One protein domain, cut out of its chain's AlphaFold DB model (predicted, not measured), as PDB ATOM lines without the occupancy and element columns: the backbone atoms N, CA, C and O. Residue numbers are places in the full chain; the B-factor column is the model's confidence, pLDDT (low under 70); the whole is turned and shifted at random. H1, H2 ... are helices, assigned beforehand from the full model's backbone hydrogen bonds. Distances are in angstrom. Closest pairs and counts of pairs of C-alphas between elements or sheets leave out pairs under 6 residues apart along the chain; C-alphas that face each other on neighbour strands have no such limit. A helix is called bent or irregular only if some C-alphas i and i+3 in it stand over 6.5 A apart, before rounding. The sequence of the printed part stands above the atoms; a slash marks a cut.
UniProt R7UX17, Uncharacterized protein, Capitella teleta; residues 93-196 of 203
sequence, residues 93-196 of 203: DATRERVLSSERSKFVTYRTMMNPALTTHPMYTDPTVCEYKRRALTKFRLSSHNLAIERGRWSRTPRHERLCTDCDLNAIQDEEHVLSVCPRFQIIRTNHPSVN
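AT A GLANCE: This is residues 93 to 196 of the 203 residues of an uncharacterized protein of Capitella teleta (UniProt R7UX17). Six short helices with few contacts between them are strung along loops: H1 and H2 make one corner, H5 and H6 make another, and H3 and H5 both come close to H2 near the middle. H4 touches no helix, and after it the long loop of residues 155 to 174 folds back to H5. The printed part has 104 residues, with H1 to H6 in order along the chain and no named strand; its class is all helix. It is compact, with a radius of gyration of the C-alphas of 14.9 A and spans of 38 by 35 by 20 A.

HOW THE PARTS SIT: Start at the longest helix, H3, residues 131 to 141; H2, residues 105 to 114, is close but not clearly touching, the closest C-alphas being those of Tyr 110 and Arg 141, 6.8 A apart. Their lines stand at a steep tilt of 56 degrees, opposite ways. H1, residues 93 to 101, touches H2 about perpendicular at 75 degrees, with the C-alphas of Val 99 and Phe 107 closest at 5.8 A. H5, residues 175 to 181, is close to H2 but not clearly touching; the C-alphas of Met 113 and Glu 176 are closest, 7.5 A apart. H6, residues 183 to 191, touches H5 only at the corner, with the C-alphas of Val 178 and Phe 185 closest at 6.4 A. H4, residues 148 to 154, is apart from H5, only just, at 8.3 A. Every O i to N i+4 pair is within hydrogen-bond range in H1, H2, H3 and H5, against 2 of 3 in H4 and 3 of 5 in H6.

IN THESE COORDINATES: Find C-alpha 131 at (-14.828, -47.960, -29.664); from there H3 runs 15.4 A to C-alpha 141. H1 begins at C-alpha 93, (-5.697, -52.120, -3.042), and spans 11.9 A; H2 spans 12.4 A, and H4 and H5 9.8 A each. H6, 13.6 A long, is irregular, with C-alphas 184 and 187 7.3 A apart, and ends at C-alpha 191, (-28.791, -33.823, -24.115).

THE WHOLE: The C-alphas of Asp 93 and Asp 168 are the two farthest apart, at 42.4 A. The printed part has no cut; the links H2 to H3 and H4 to H5 are long. Look for low confidence at residues 192 to 196, where pLDDT is under 70.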
ATOM      1  N   ASP A  93      -5.733 -52.858  -4.303       73.19
ATOM      2  CA  ASP A  93      -5.697 -52.120  -3.042       73.19
ATOM      3  C   ASP A  93      -4.523 -51.135  -2.908       73.19
ATOM      4  O   ASP A  93      -4.764 -49.973  -2.605       73.19
ATOM      5  N   ALA A  94      -3.279 -51.528  -3.200       81.25
ATOM      6  CA  ALA A  94      -2.111 -50.640  -3.164       81.25
ATOM      7  C   ALA A  94      -2.223 -49.503  -4.197       81.25
ATOM      8  O   ALA A  94      -1.940 -48.337  -3.909       81.25
ATOM      9  N   THR A  95      -2.727 -49.814  -5.399       80.25
ATOM     10  CA  THR A  95      -3.004 -48.783  -6.412       80.25
ATOM     11  C   THR A  95      -4.126 -47.848  -5.955       80.25
ATOM     12  O   THR A  95      -4.009 -46.628  -6.102       80.25
ATOM     13  N   ARG A  96      -5.209 -48.390  -5.376       82.31
ATOM     14  CA  ARG A  96      -6.302 -47.592  -4.796       82.31
ATOM     15  C   ARG A  96      -5.782 -46.686  -3.686       82.31
ATOM     16  O   ARG A  96      -6.087 -45.499  -3.699       82.31
ATOM     17  N   GLU A  97      -4.960 -47.203  -2.783       86.75
ATOM     18  CA  GLU A  97      -4.381 -46.449  -1.676       86.75
ATOM     19  C   GLU A  97      -3.491 -45.308  -2.174       86.75
ATOM     20  O   GLU A  97      -3.620 -44.172  -1.716       86.75
ATOM     21  N   ARG A  98      -2.665 -45.545  -3.199       86.94
ATOM     22  CA  ARG A  98      -1.880 -44.486  -3.851       86.94
ATOM     23  C   ARG A  98      -2.766 -43.393  -4.457       86.94
ATOM     24  O   ARG A  98      -2.453 -42.209  -4.345       86.94
ATOM     25  N   VAL A  99      -3.869 -43.767  -5.108       87.50
ATOM     26  CA  VAL A  99      -4.831 -42.802  -5.673       87.50
ATOM     27  C   VAL A  99      -5.515 -41.997  -4.562       87.50
ATOM     28  O   VAL A  99      -5.677 -40.783  -4.696       87.50
ATOM     29  N   LEU A 100      -5.895 -42.648  -3.462       88.00
ATOM     30  CA  LEU A 100      -6.571 -42.030  -2.317       88.00
ATOM     31  C   LEU A 100      -5.648 -41.138  -1.472       88.00
ATOM     32  O   LEU A 100      -6.112 -40.148  -0.917       88.00
ATOM     33  N   SER A 101      -4.354 -41.445  -1.414       90.00
ATOM     34  CA  SER A 101      -3.358 -40.668  -0.663       90.00
ATOM     35  C   SER A 101      -2.713 -39.542  -1.474       90.00
ATOM     36  O   SER A 101      -2.141 -38.619  -0.905       90.00
ATOM     37  N   SER A 102      -2.793 -39.571  -2.809       91.44
ATOM     38  CA  SER A 102      -2.135 -38.556  -3.634       91.44
ATOM     39  C   SER A 102      -2.818 -37.189  -3.543       91.44
ATOM     40  O   SER A 102      -4.025 -37.071  -3.732       91.44
ATOM     41  N   GLU A 103      -2.031 -36.135  -3.356       89.88
ATOM     42  CA  GLU A 103      -2.498 -34.740  -3.391       89.88
ATOM     43  C   GLU A 103      -2.342 -34.094  -4.775       89.88
ATOM     44  O   GLU A 103      -2.662 -32.924  -4.982       89.88
ATOM     45  N   ARG A 104      -1.820 -34.833  -5.764       85.94
ATOM     46  CA  ARG A 104      -1.628 -34.262  -7.100       85.94
ATOM     47  C   ARG A 104      -2.993 -34.031  -7.739       85.94
ATOM     48  O   ARG A 104      -3.830 -34.932  -7.758       85.94
ATOM     49  N   SER A 105      -3.147 -32.869  -8.368       82.25
ATOM     50  CA  SER A 105      -4.396 -32.414  -8.994       82.25
ATOM     51  C   SER A 105      -5.113 -33.491  -9.810       82.25
ATOM     52  O   SER A 105      -6.292 -33.713  -9.594       82.25
ATOM     53  N   LYS A 106      -4.404 -34.236 -10.668       85.31
ATOM     54  CA  LYS A 106      -5.010 -35.303 -11.487       85.31
ATOM     55  C   LYS A 106      -5.647 -36.426 -10.668       85.31
ATOM     56  O   LYS A 106      -6.725 -36.891 -11.018       85.31
ATOM     57  N   PHE A 107      -4.991 -36.872  -9.596       88.25
ATOM     58  CA  PHE A 107      -5.546 -37.917  -8.732       88.25
ATOM     59  C   PHE A 107      -6.737 -37.389  -7.939       88.25
ATOM     60  O   PHE A 107      -7.733 -38.099  -7.820       88.25
ATOM     61  N   VAL A 108      -6.657 -36.140  -7.468       87.31
ATOM     62  CA  VAL A 108      -7.765 -35.460  -6.791       87.31
ATOM     63  C   VAL A 108      -8.967 -35.364  -7.731       87.31
ATOM     64  O   VAL A 108      -9.989 -35.964  -7.435       87.31
ATOM     65  N   THR A 109      -8.831 -34.746  -8.908       84.94
ATOM     66  CA  THR A 109      -9.910 -34.628  -9.903       84.94
ATOM     67  C   THR A 109     -10.482 -35.991 -10.299       84.94
ATOM     68  O   THR A 109     -11.699 -36.167 -10.369       84.94
ATOM     69  N   TYR A 110      -9.625 -36.993 -10.520       87.75
ATOM     70  CA  TYR A 110     -10.082 -38.332 -10.877       87.75
ATOM     71  C   TYR A 110     -10.923 -38.973  -9.766       87.75
ATOM     72  O   TYR A 110     -11.969 -39.543 -10.065       87.75
ATOM     73  N   ARG A 111     -10.505 -38.884  -8.496       88.75
ATOM     74  CA  ARG A 111     -11.219 -39.520  -7.376       88.75
ATOM     75  C   ARG A 111     -12.379 -38.693  -6.829       88.75
ATOM     76  O   ARG A 111     -13.231 -39.262  -6.176       88.75
ATOM     77  N   THR A 112     -12.418 -37.377  -7.017       83.62
ATOM     78  CA  THR A 112     -13.514 -36.555  -6.479       83.62
ATOM     79  C   THR A 112     -14.613 -36.331  -7.500       83.62
ATOM     80  O   THR A 112     -15.780 -36.366  -7.140       83.62
ATOM     81  N   MET A 113     -14.251 -36.142  -8.771       79.31
ATOM     82  CA  MET A 113     -15.209 -35.809  -9.820       79.31
ATOM     83  C   MET A 113     -15.477 -36.986 -10.759       79.31
ATOM     84  O   MET A 113     -16.624 -37.285 -11.065       79.31
ATOM     85  N   MET A 114     -14.437 -37.660 -11.258       83.62
ATOM     86  CA  MET A 114     -14.623 -38.602 -12.374       83.62
ATOM     87  C   MET A 114     -14.993 -40.022 -11.943       83.62
ATOM     88  O   MET A 114     -15.700 -40.723 -12.666       83.62
ATOM     89  N   ASN A 115     -14.440 -40.496 -10.826       86.12
ATOM     90  CA  ASN A 115     -14.625 -41.856 -10.329       86.12
ATOM     91  C   ASN A 115     -14.522 -41.955  -8.795       86.12
ATOM     92  O   ASN A 115     -13.577 -42.572  -8.293       86.12
ATOM     93  N   PRO A 116     -15.495 -41.407  -8.044       85.50
ATOM     94  CA  PRO A 116     -15.484 -41.450  -6.578       85.50
ATOM     95  C   PRO A 116     -15.460 -42.852  -5.980       85.50
ATOM     96  O   PRO A 116     -14.740 -43.111  -5.021       85.50
ATOM     97  N   ALA A 117     -16.176 -43.793  -6.592       84.94
ATOM     98  CA  ALA A 117     -16.197 -45.182  -6.141       84.94
ATOM     99  C   ALA A 117     -14.905 -45.956  -6.492       84.94
ATOM    100  O   ALA A 117     -14.708 -47.092  -6.047       84.94
ATOM    101  N   LEU A 118     -14.027 -45.366  -7.315       85.62
ATOM    102  CA  LEU A 118     -12.857 -46.021  -7.902       85.62
ATOM    103  C   LEU A 118     -13.213 -47.370  -8.553       85.62
ATOM    104  O   LEU A 118     -12.471 -48.342  -8.444       85.62
ATOM    105  N   THR A 119     -14.364 -47.456  -9.219       84.44
ATOM    106  CA  THR A 119     -14.834 -48.678  -9.887       84.44
ATOM    107  C   THR A 119     -14.589 -48.618 -11.393       84.44
ATOM    108  O   THR A 119     -14.309 -47.563 -11.978       84.44
ATOM    109  N   THR A 120     -14.663 -49.777 -12.045       82.06
ATOM    110  CA  THR A 120     -14.652 -49.860 -13.507       82.06
ATOM    111  C   THR A 120     -15.953 -49.276 -14.047       82.06
ATOM    112  O   THR A 120     -17.039 -49.675 -13.641       82.06
ATOM    113  N   HIS A 121     -15.852 -48.320 -14.972       83.00
ATOM    114  CA  HIS A 121     -17.032 -47.679 -15.550       83.00
ATOM    115  C   HIS A 121     -17.743 -48.640 -16.526       83.00
ATOM    116  O   HIS A 121     -17.049 -49.225 -17.365       83.00
ATOM    117  N   PRO A 122     -19.088 -48.756 -16.507       81.12
ATOM    118  CA  PRO A 122     -19.837 -49.741 -17.306       81.12
ATOM    119  C   PRO A 122     -19.551 -49.706 -18.814       81.12
ATOM    120  O   PRO A 122     -19.555 -50.726 -19.491       81.12
ATOM    121  N   MET A 123     -19.223 -48.529 -19.345       80.00
ATOM    122  CA  MET A 123     -18.831 -48.339 -20.749       80.00
ATOM    123  C   MET A 123     -17.646 -49.225 -21.202       80.00
ATOM    124  O   MET A 123     -17.516 -49.512 -22.393       80.00
ATOM    125  N   TYR A 124     -16.767 -49.649 -20.286       78.38
ATOM    126  CA  TYR A 124     -15.655 -50.548 -20.618       78.38
ATOM    127  C   TYR A 124     -16.063 -52.017 -20.709       78.38
ATOM    128  O   TYR A 124     -15.362 -52.794 -21.348       78.38
ATOM    129  N   THR A 125     -17.181 -52.395 -20.093       79.12
ATOM    130  CA  THR A 125     -17.692 -53.772 -20.094       79.12
ATOM    131  C   THR A 125     -18.850 -53.967 -21.066       79.12
ATOM    132  O   THR A 125     -19.131 -55.094 -21.453       79.12
ATOM    133  N   ASP A 126     -19.519 -52.888 -21.476       78.19
ATOM    134  CA  ASP A 126     -20.628 -52.928 -22.427       78.19
ATOM    135  C   ASP A 126     -20.115 -53.094 -23.874       78.19
ATOM    136  O   ASP A 126     -19.482 -52.171 -24.405       78.19
ATOM    137  N   PRO A 127     -20.390 -54.232 -24.547       83.69
ATOM    138  CA  PRO A 127     -19.929 -54.488 -25.910       83.69
ATOM    139  C   PRO A 127     -20.626 -53.611 -26.960       83.69
ATOM    140  O   PRO A 127     -20.078 -53.430 -28.046       83.69
ATOM    141  N   THR A 128     -21.791 -53.031 -26.652       84.12
ATOM    142  CA  THR A 128     -22.589 -52.221 -27.590       84.12
ATOM    143  C   THR A 128     -22.026 -50.813 -27.793       84.12
ATOM    144  O   THR A 128     -22.329 -50.142 -28.784       84.12
ATOM    145  N   VAL A 129     -21.163 -50.354 -26.883       78.19
ATOM    146  CA  VAL A 129     -20.538 -49.036 -26.985       78.19
ATOM    147  C   VAL A 129     -19.495 -49.021 -28.101       78.19
ATOM    148  O   VAL A 129     -18.538 -49.793 -28.104       78.19
ATOM    149  N   CYS A 130     -19.626 -48.071 -29.031       82.44
ATOM    150  CA  CYS A 130     -18.639 -47.874 -30.089       82.44
ATOM    151  C   CYS A 130     -17.251 -47.528 -29.526       82.44
ATOM    152  O   CYS A 130     -17.107 -46.676 -28.647       82.44
ATOM    153  N   GLU A 131     -16.211 -48.091 -30.135       81.75
ATOM    154  CA  GLU A 131     -14.828 -47.960 -29.664       81.75
ATOM    155  C   GLU A 131     -14.333 -46.507 -29.581       81.75
ATOM    156  O   GLU A 131     -13.615 -46.133 -28.653       81.75
ATOM    157  N   TYR A 132     -14.757 -45.637 -30.502       82.31
ATOM    158  CA  TYR A 132     -14.364 -44.226 -30.457       82.31
ATOM    159  C   TYR A 132     -14.870 -43.513 -29.191       82.31
ATOM    160  O   TYR A 132     -14.165 -42.650 -28.667       82.31
ATOM    161  N   LYS A 133     -16.047 -43.894 -28.666       80.44
ATOM    162  CA  LYS A 133     -16.591 -43.350 -27.412       80.44
ATOM    163  C   LYS A 133     -15.759 -43.823 -26.225       80.44
ATOM    164  O   LYS A 133     -15.406 -43.002 -25.379       80.44
ATOM    165  N   ARG A 134     -15.365 -45.107 -26.214       80.50
ATOM    166  CA  ARG A 134     -14.472 -45.648 -25.178       80.50
ATOM    167  C   ARG A 134     -13.155 -44.893 -25.136       80.50
ATOM    168  O   ARG A 134     -12.777 -44.371 -24.095       80.50
ATOM    169  N   ARG A 135     -12.511 -44.743 -26.295       83.19
ATOM    170  CA  ARG A 135     -11.255 -43.994 -26.436       83.19
ATOM    171  C   ARG A 135     -11.391 -42.539 -25.993       83.19
ATOM    172  O   ARG A 135     -10.478 -42.032 -25.347       83.19
ATOM    173  N   ALA A 136     -12.492 -41.870 -26.334       83.19
ATOM    174  CA  ALA A 136     -12.736 -40.488 -25.931       83.19
ATOM    175  C   ALA A 136     -12.858 -40.350 -24.405       83.19
ATOM    176  O   ALA A 136     -12.165 -39.516 -23.821       83.19
ATOM    177  N   LEU A 137     -13.654 -41.204 -23.749       83.69
ATOM    178  CA  LEU A 137     -13.797 -41.169 -22.291       83.69
ATOM    179  C   LEU A 137     -12.493 -41.555 -21.583       83.69
ATOM    180  O   LEU A 137     -12.111 -40.887 -20.626       83.69
ATOM    181  N   THR A 138     -11.774 -42.577 -22.058       86.38
ATOM    182  CA  THR A 138     -10.469 -42.951 -21.491       86.38
ATOM    183  C   THR A 138      -9.489 -41.788 -21.563       86.38
ATOM    184  O   THR A 138      -8.856 -41.453 -20.566       86.38
ATOM    185  N   LYS A 139      -9.383 -41.130 -22.726       88.81
ATOM    186  CA  LYS A 139      -8.531 -39.947 -22.887       88.81
ATOM    187  C   LYS A 139      -8.917 -38.846 -21.912       88.81
ATOM    188  O   LYS A 139      -8.035 -38.273 -21.281       88.81
ATOM    189  N   PHE A 140     -10.212 -38.583 -21.772       86.88
ATOM    190  CA  PHE A 140     -10.706 -37.578 -20.844       86.88
ATOM    191  C   PHE A 140     -10.333 -37.913 -19.391       86.88
ATOM    192  O   PHE A 140      -9.729 -37.092 -18.713       86.88
ATOM    193  N   ARG A 141     -10.572 -39.155 -18.946       86.81
ATOM    194  CA  ARG A 141     -10.270 -39.617 -17.578       86.81
ATOM    195  C   ARG A 141      -8.784 -39.648 -17.227       86.81
ATOM    196  O   ARG A 141      -8.435 -39.608 -16.054       86.81
ATOM    197  N   LEU A 142      -7.915 -39.747 -18.228       87.25
ATOM    198  CA  LEU A 142      -6.460 -39.722 -18.058       87.25
ATOM    199  C   LEU A 142      -5.867 -38.310 -18.227       87.25
ATOM    200  O   LEU A 142      -4.644 -38.168 -18.318       87.25
ATOM    201  N   SER A 143      -6.712 -37.276 -18.320       88.06
ATOM    202  CA  SER A 143      -6.327 -35.901 -18.671       88.06
ATOM    203  C   SER A 143      -5.438 -35.856 -19.927       88.06
ATOM    204  O   SER A 143      -4.440 -35.138 -19.996       88.06
ATOM    205  N   SER A 144      -5.765 -36.692 -20.920       89.81
ATOM    206  CA  SER A 144      -5.138 -36.779 -22.245       89.81
ATOM    207  C   SER A 144      -5.995 -36.025 -23.269       89.81
ATOM    208  O   SER A 144      -6.474 -36.568 -24.267       89.81
ATOM    209  N   HIS A 145      -6.248 -34.755 -22.970       89.69
ATOM    210  CA  HIS A 145      -7.124 -33.868 -23.728       89.69
ATOM    211  C   HIS A 145      -6.494 -32.487 -23.899       89.69
ATOM    212  O   HIS A 145      -5.534 -32.132 -23.217       89.69
ATOM    213  N   ASN A 146      -7.101 -31.666 -24.751       91.69
ATOM    214  CA  ASN A 146      -6.572 -30.355 -25.119       91.69
ATOM    215  C   ASN A 146      -7.198 -29.183 -24.341       91.69
ATOM    216  O   ASN A 146      -7.130 -28.047 -24.806       91.69
ATOM    217  N   LEU A 147      -7.803 -29.415 -23.173       93.12
ATOM    218  CA  LEU A 147      -8.266 -28.317 -22.314       93.12
ATOM    219  C   LEU A 147      -7.092 -27.415 -21.896       93.12
ATOM    220  O   LEU A 147      -5.948 -27.880 -21.805       93.12
ATOM    221  N   ALA A 148      -7.357 -26.129 -21.650       94.38
ATOM    222  CA  ALA A 148      -6.313 -25.156 -21.329       94.38
ATOM    223  C   ALA A 148      -5.504 -25.550 -20.083       94.38
ATOM    224  O   ALA A 148      -4.306 -25.263 -20.036       94.38
ATOM    225  N   ILE A 149      -6.096 -26.275 -19.124       92.62
ATOM    226  CA  ILE A 149      -5.380 -26.777 -17.945       92.62
ATOM    227  C   ILE A 149      -4.176 -27.664 -18.304       92.62
ATOM    228  O   ILE A 149      -3.114 -27.521 -17.685       92.62
ATOM    229  N   GLU A 150      -4.302 -28.509 -19.334       92.88
ATOM    230  CA  GLU A 150      -3.242 -29.408 -19.815       92.88
ATOM    231  C   GLU A 150      -2.367 -28.743 -20.880       92.88
ATOM    232  O   GLU A 150      -1.142 -28.799 -20.773       92.88
ATOM    233  N   ARG A 151      -2.953 -28.039 -21.860       93.75
ATOM    234  CA  ARG A 151      -2.162 -27.307 -22.871       93.75
ATOM    235  C   ARG A 151      -1.246 -26.273 -22.220       93.75
ATOM    236  O   ARG A 151      -0.047 -26.253 -22.485       93.75
ATOM    237  N   GLY A 152      -1.804 -25.476 -21.308       92.50
ATOM    238  CA  GLY A 152      -1.084 -24.468 -20.537       92.50
ATOM    239  C   GLY A 152       0.006 -25.065 -19.647       92.50
ATOM    240  O   GLY A 152       1.012 -24.421 -19.368       92.50
ATOM    241  N   ARG A 153      -0.142 -26.323 -19.216       89.38
ATOM    242  CA  ARG A 153       0.908 -27.024 -18.471       89.38
ATOM    243  C   ARG A 153       2.133 -27.282 -19.346       89.38
ATOM    244  O   ARG A 153       3.249 -27.078 -18.874       89.38
ATOM    245  N   TRP A 154       1.942 -27.721 -20.591       88.06
ATOM    246  CA  TRP A 154       3.045 -27.986 -21.523       88.06
ATOM    247  C   TRP A 154       3.780 -26.707 -21.927       88.06
ATOM    248  O   TRP A 154       5.004 -26.718 -22.035       88.06
ATOM    249  N   SER A 155       3.057 -25.593 -22.063       91.00
ATOM    250  CA  SER A 155       3.627 -24.265 -22.328       91.00
ATOM    251  C   SER A 155       4.116 -23.523 -21.079       91.00
ATOM    252  O   SER A 155       4.561 -22.387 -21.195       91.00
ATOM    253  N   ARG A 156       4.052 -24.137 -19.886       92.06
ATOM    254  CA  ARG A 156       4.396 -23.517 -18.587       92.06
ATOM    255  C   ARG A 156       3.608 -22.239 -18.252       92.06
ATOM    256  O   ARG A 156       4.046 -21.445 -17.428       92.06
ATOM    257  N   THR A 157       2.419 -22.074 -18.822       93.06
ATOM    258  CA  THR A 157       1.473 -21.012 -18.461       93.06
ATOM    259  C   THR A 157       1.021 -21.188 -16.998       93.06
ATOM    260  O   THR A 157       0.658 -22.313 -16.613       93.06
ATOM    261  N   PRO A 158       1.030 -20.135 -16.159       94.81
ATOM    262  CA  PRO A 158       0.518 -20.175 -14.787       94.81
ATOM    263  C   PRO A 158      -0.907 -20.732 -14.706       94.81
ATOM    264  O   PRO A 158      -1.722 -20.469 -15.581       94.81
ATOM    265  N   ARG A 159      -1.239 -21.514 -13.661       92.12
ATOM    266  CA  ARG A 159      -2.549 -22.207 -13.562       92.12
ATOM    267  C   ARG A 159      -3.739 -21.245 -13.689       92.12
ATOM    268  O   ARG A 159      -4.715 -21.611 -14.331       92.12
ATOM    269  N   HIS A 160      -3.644 -20.055 -13.095       93.94
ATOM    270  CA  HIS A 160      -4.709 -19.049 -13.099       93.94
ATOM    271  C   HIS A 160      -4.914 -18.376 -14.468       93.94
ATOM    272  O   HIS A 160      -5.977 -17.824 -14.711       93.94
ATOM    273  N   GLU A 161      -3.946 -18.475 -15.382       95.12
ATOM    274  CA  GLU A 161      -4.040 -17.945 -16.751       95.12
ATOM    275  C   GLU A 161      -4.539 -18.994 -17.761       95.12
ATOM    276  O   GLU A 161      -4.707 -18.708 -18.946       95.12
ATOM    277  N   ARG A 162      -4.791 -20.238 -17.328       95.19
ATOM    278  CA  ARG A 162      -5.251 -21.336 -18.201       95.19
ATOM    279  C   ARG A 162      -6.759 -21.267 -18.428       95.19
ATOM    280  O   ARG A 162      -7.494 -22.183 -18.067       95.19
ATOM    281  N   LEU A 163      -7.209 -20.154 -18.981       95.88
ATOM    282  CA  LEU A 163      -8.614 -19.775 -19.051       95.88
ATOM    283  C   LEU A 163      -9.369 -20.484 -20.178       95.88
ATOM    284  O   LEU A 163      -8.794 -20.915 -21.180       95.88
ATOM    285  N   CYS A 164     -10.682 -20.603 -20.000       95.25
ATOM    286  CA  CYS A 164     -11.596 -21.082 -21.025       95.25
ATOM    287  C   CYS A 164     -11.810 -20.001 -22.076       95.25
ATOM    288  O   CYS A 164     -12.324 -18.931 -21.777       95.25
ATOM    289  N   THR A 165     -11.439 -20.303 -23.317       92.81
ATOM    290  CA  THR A 165     -11.641 -19.411 -24.470       92.81
ATOM    291  C   THR A 165     -13.025 -19.555 -25.094       92.81
ATOM    292  O   THR A 165     -13.356 -18.829 -26.023       92.81
ATOM    293  N   ASP A 166     -13.813 -20.521 -24.619       90.44
ATOM    294  CA  ASP A 166     -15.093 -20.904 -25.212       90.44
ATOM    295  C   ASP A 166     -16.302 -20.320 -24.457       90.44
ATOM    296  O   ASP A 166     -17.443 -20.522 -24.875       90.44
ATOM    297  N   CYS A 167     -16.078 -19.626 -23.334       91.69
ATOM    298  CA  CYS A 167     -17.122 -18.948 -22.568       91.69
ATOM    299  C   CYS A 167     -16.606 -17.675 -21.892       91.69
ATOM    300  O   CYS A 167     -15.422 -17.568 -21.585       91.69
ATOM    301  N   ASP A 168     -17.526 -16.783 -21.528       92.81
ATOM    302  CA  ASP A 168     -17.204 -15.473 -20.946       92.81
ATOM    303  C   ASP A 168     -17.065 -15.481 -19.412       92.81
ATOM    304  O   ASP A 168     -16.980 -14.432 -18.782       92.81
ATOM    305  N   LEU A 169     -17.029 -16.661 -18.779       92.12
ATOM    306  CA  LEU A 169     -16.917 -16.778 -17.317       92.12
ATOM    307  C   LEU A 169     -15.522 -16.450 -16.774       92.12
ATOM    308  O   LEU A 169     -15.333 -16.453 -15.560       92.12
ATOM    309  N   ASN A 170     -14.540 -16.227 -17.655       92.94
ATOM    310  CA  ASN A 170     -13.142 -15.977 -17.296       92.94
ATOM    311  C   ASN A 170     -12.589 -16.990 -16.269       92.94
ATOM    312  O   ASN A 170     -11.796 -16.657 -15.389       92.94
ATOM    313  N   ALA A 171     -13.058 -18.235 -16.363       93.81
ATOM    314  CA  ALA A 171     -12.717 -19.324 -15.461       93.81
ATOM    315  C   ALA A 171     -11.632 -20.212 -16.077       93.81
ATOM    316  O   ALA A 171     -11.457 -20.257 -17.297       93.81
ATOM    317  N   ILE A 172     -10.914 -20.952 -15.233       94.50
ATOM    318  CA  ILE A 172      -9.916 -21.922 -15.689       94.50
ATOM    319  C   ILE A 172     -10.612 -23.039 -16.479       94.50
ATOM    320  O   ILE A 172     -11.624 -23.577 -16.041       94.50
ATOM    321  N   GLN A 173     -10.068 -23.399 -17.644       93.75
ATOM    322  CA  GLN A 173     -10.582 -24.506 -18.449       93.75
ATOM    323  C   GLN A 173      -9.990 -25.836 -17.989       93.75
ATOM    324  O   GLN A 173      -9.027 -26.343 -18.577       93.75
ATOM    325  N   ASP A 174     -10.575 -26.398 -16.943       90.88
ATOM    326  CA  ASP A 174     -10.352 -27.774 -16.518       90.88
ATOM    327  C   ASP A 174     -11.596 -28.645 -16.731       90.88
ATOM    328  O   ASP A 174     -12.610 -28.225 -17.301       90.88
ATOM    329  N   GLU A 175     -11.462 -29.918 -16.379       88.94
ATOM    330  CA  GLU A 175     -12.481 -30.930 -16.598       88.94
ATOM    331  C   GLU A 175     -13.784 -30.592 -15.853       88.94
ATOM    332  O   GLU A 175     -14.863 -30.799 -16.406       88.94
ATOM    333  N   GLU A 176     -13.692 -30.004 -14.657       86.25
ATOM    334  CA  GLU A 176     -14.837 -29.553 -13.856       86.25
ATOM    335  C   GLU A 176     -15.578 -28.400 -14.532       86.25
ATOM    336  O   GLU A 176     -16.800 -28.455 -14.709       86.25
ATOM    337  N   HIS A 177     -14.840 -27.389 -14.999       89.81
ATOM    338  CA  HIS A 177     -15.445 -26.285 -15.727       89.81
ATOM    339  C   HIS A 177     -16.247 -26.786 -16.934       89.81
ATOM    340  O   HIS A 177     -17.406 -26.411 -17.101       89.81
ATOM    341  N   VAL A 178     -15.674 -27.662 -17.765       88.25
ATOM    342  CA  VAL A 178     -16.348 -28.180 -18.970       88.25
ATOM    343  C   VAL A 178     -17.579 -29.021 -18.619       88.25
ATOM    344  O   VAL A 178     -18.630 -28.873 -19.254       88.25
ATOM    345  N   LEU A 179     -17.468 -29.883 -17.607       82.62
ATOM    346  CA  LEU A 179     -18.506 -30.852 -17.262       82.62
ATOM    347  C   LEU A 179     -19.649 -30.297 -16.425       82.62
ATOM    348  O   LEU A 179     -20.712 -30.907 -16.444       82.62
ATOM    349  N   SER A 180     -19.466 -29.168 -15.741       81.81
ATOM    350  CA  SER A 180     -20.454 -28.723 -14.750       81.81
ATOM    351  C   SER A 180     -20.868 -27.266 -14.909       81.81
ATOM    352  O   SER A 180     -22.033 -26.937 -14.704       81.81
ATOM    353  N   VAL A 181     -19.960 -26.390 -15.348       87.12
ATOM    354  CA  VAL A 181     -20.179 -24.935 -15.266       87.12
ATOM    355  C   VAL A 181     -20.312 -24.287 -16.642       87.12
ATOM    356  O   VAL A 181     -21.182 -23.450 -16.866       87.12
ATOM    357  N   CYS A 182     -19.482 -24.687 -17.603       91.88
ATOM    358  CA  CYS A 182     -19.273 -23.953 -18.844       91.88
ATOM    359  C   CYS A 182     -20.573 -23.823 -19.661       91.88
ATOM    360  O   CYS A 182     -21.113 -24.852 -20.085       91.88
ATOM    361  N   PRO A 183     -21.067 -22.602 -19.936       91.00
ATOM    362  CA  PRO A 183     -22.298 -22.382 -20.698       91.00
ATOM    363  C   PRO A 183     -22.234 -22.988 -22.100       91.00
ATOM    364  O   PRO A 183     -23.204 -23.556 -22.595       91.00
ATOM    365  N   ARG A 184     -21.050 -22.966 -22.723       89.12
ATOM    366  CA  ARG A 184     -20.843 -23.502 -24.071       89.12
ATOM    367  C   ARG A 184     -21.146 -24.994 -24.188       89.12
ATOM    368  O   ARG A 184     -21.577 -25.445 -25.253       89.12
ATOM    369  N   PHE A 185     -20.925 -25.738 -23.107       84.62
ATOM    370  CA  PHE A 185     -21.164 -27.177 -23.022       84.62
ATOM    371  C   PHE A 185     -22.520 -27.515 -22.386       84.62
ATOM    372  O   PHE A 185     -22.847 -28.693 -22.258       84.62
ATOM    373  N   GLN A 186     -23.348 -26.517 -22.046       84.62
ATOM    374  CA  GLN A 186     -24.659 -26.731 -21.428       84.62
ATOM    375  C   GLN A 186     -25.553 -27.640 -22.275       84.62
ATOM    376  O   GLN A 186     -26.112 -28.594 -21.748       84.62
ATOM    377  N   ILE A 187     -25.612 -27.413 -23.591       84.06
ATOM    378  CA  ILE A 187     -26.419 -28.227 -24.518       84.06
ATOM    379  C   ILE A 187     -26.023 -29.709 -24.449       84.06
ATOM    380  O   ILE A 187     -26.883 -30.586 -24.473       84.06
ATOM    381  N   ILE A 188     -24.725 -30.003 -24.329       79.31
ATOM    382  CA  ILE A 188     -24.229 -31.380 -24.236       79.31
ATOM    383  C   ILE A 188     -24.672 -32.014 -22.912       79.31
ATOM    384  O   ILE A 188     -25.124 -33.156 -22.925       79.31
ATOM    385  N   ARG A 189     -24.614 -31.273 -21.798       78.75
ATOM    386  CA  ARG A 189     -25.087 -31.745 -20.483       78.75
ATOM    387  C   ARG A 189     -26.589 -32.012 -20.480       78.75
ATOM    388  O   ARG A 189     -27.030 -33.032 -19.964       78.75
ATOM    389  N   THR A 190     -27.367 -31.130 -21.106       79.38
ATOM    390  CA  THR A 190     -28.821 -31.282 -21.222       79.38
ATOM    391  C   THR A 190     -29.200 -32.487 -22.087       79.38
ATOM    392  O   THR A 190     -30.097 -33.239 -21.719       79.38
ATOM    393  N   ASN A 191     -28.501 -32.711 -23.203       76.75
ATOM    394  CA  ASN A 191     -28.791 -33.823 -24.115       76.75
ATOM    395  C   ASN A 191     -28.260 -35.176 -23.618       76.75
ATOM    396  O   ASN A 191     -28.736 -36.225 -24.052       76.75
ATOM    397  N   HIS A 192     -27.273 -35.167 -22.722       67.12
ATOM    398  CA  HIS A 192     -26.651 -36.368 -22.172       67.12
ATOM    399  C   HIS A 192     -26.568 -36.304 -20.638       67.12
ATOM    400  O   HIS A 192     -25.468 -36.266 -20.084       67.12
ATOM    401  N   PRO A 193     -27.714 -36.353 -19.931       59.09
ATOM    402  CA  PRO A 193     -27.756 -36.238 -18.472       59.09
ATOM    403  C   PRO A 193     -27.046 -37.396 -17.755       59.09
ATOM    404  O   PRO A 193     -26.614 -37.243 -16.619       59.09
ATOM    405  N   SER A 194     -26.857 -38.541 -18.419       52.84
ATOM    406  CA  SER A 194     -26.062 -39.672 -17.917       52.84
ATOM    407  C   SER A 194     -24.548 -39.420 -17.899       52.84
ATOM    408  O   SER A 194     -23.807 -40.225 -17.343       52.84
ATOM    409  N   VAL A 195     -24.082 -38.316 -18.494       51.91
ATOM    410  CA  VAL A 195     -22.687 -37.845 -18.440       51.91
ATOM    411  C   VAL A 195     -22.501 -36.814 -17.314       51.91
ATOM    412  O   VAL A 195     -21.406 -36.284 -17.146       51.91
ATOM    413  N   ASN A 196     -23.534 -36.549 -16.497       45.06
ATOM    414  CA  ASN A 196     -23.363 -35.819 -15.244       45.06
ATOM    415  C   ASN A 196     -22.526 -36.673 -14.293       45.06
ATOM    416  O   ASN A 196     -23.029 -37.525 -13.562       45.06
TER     417      ASN A 196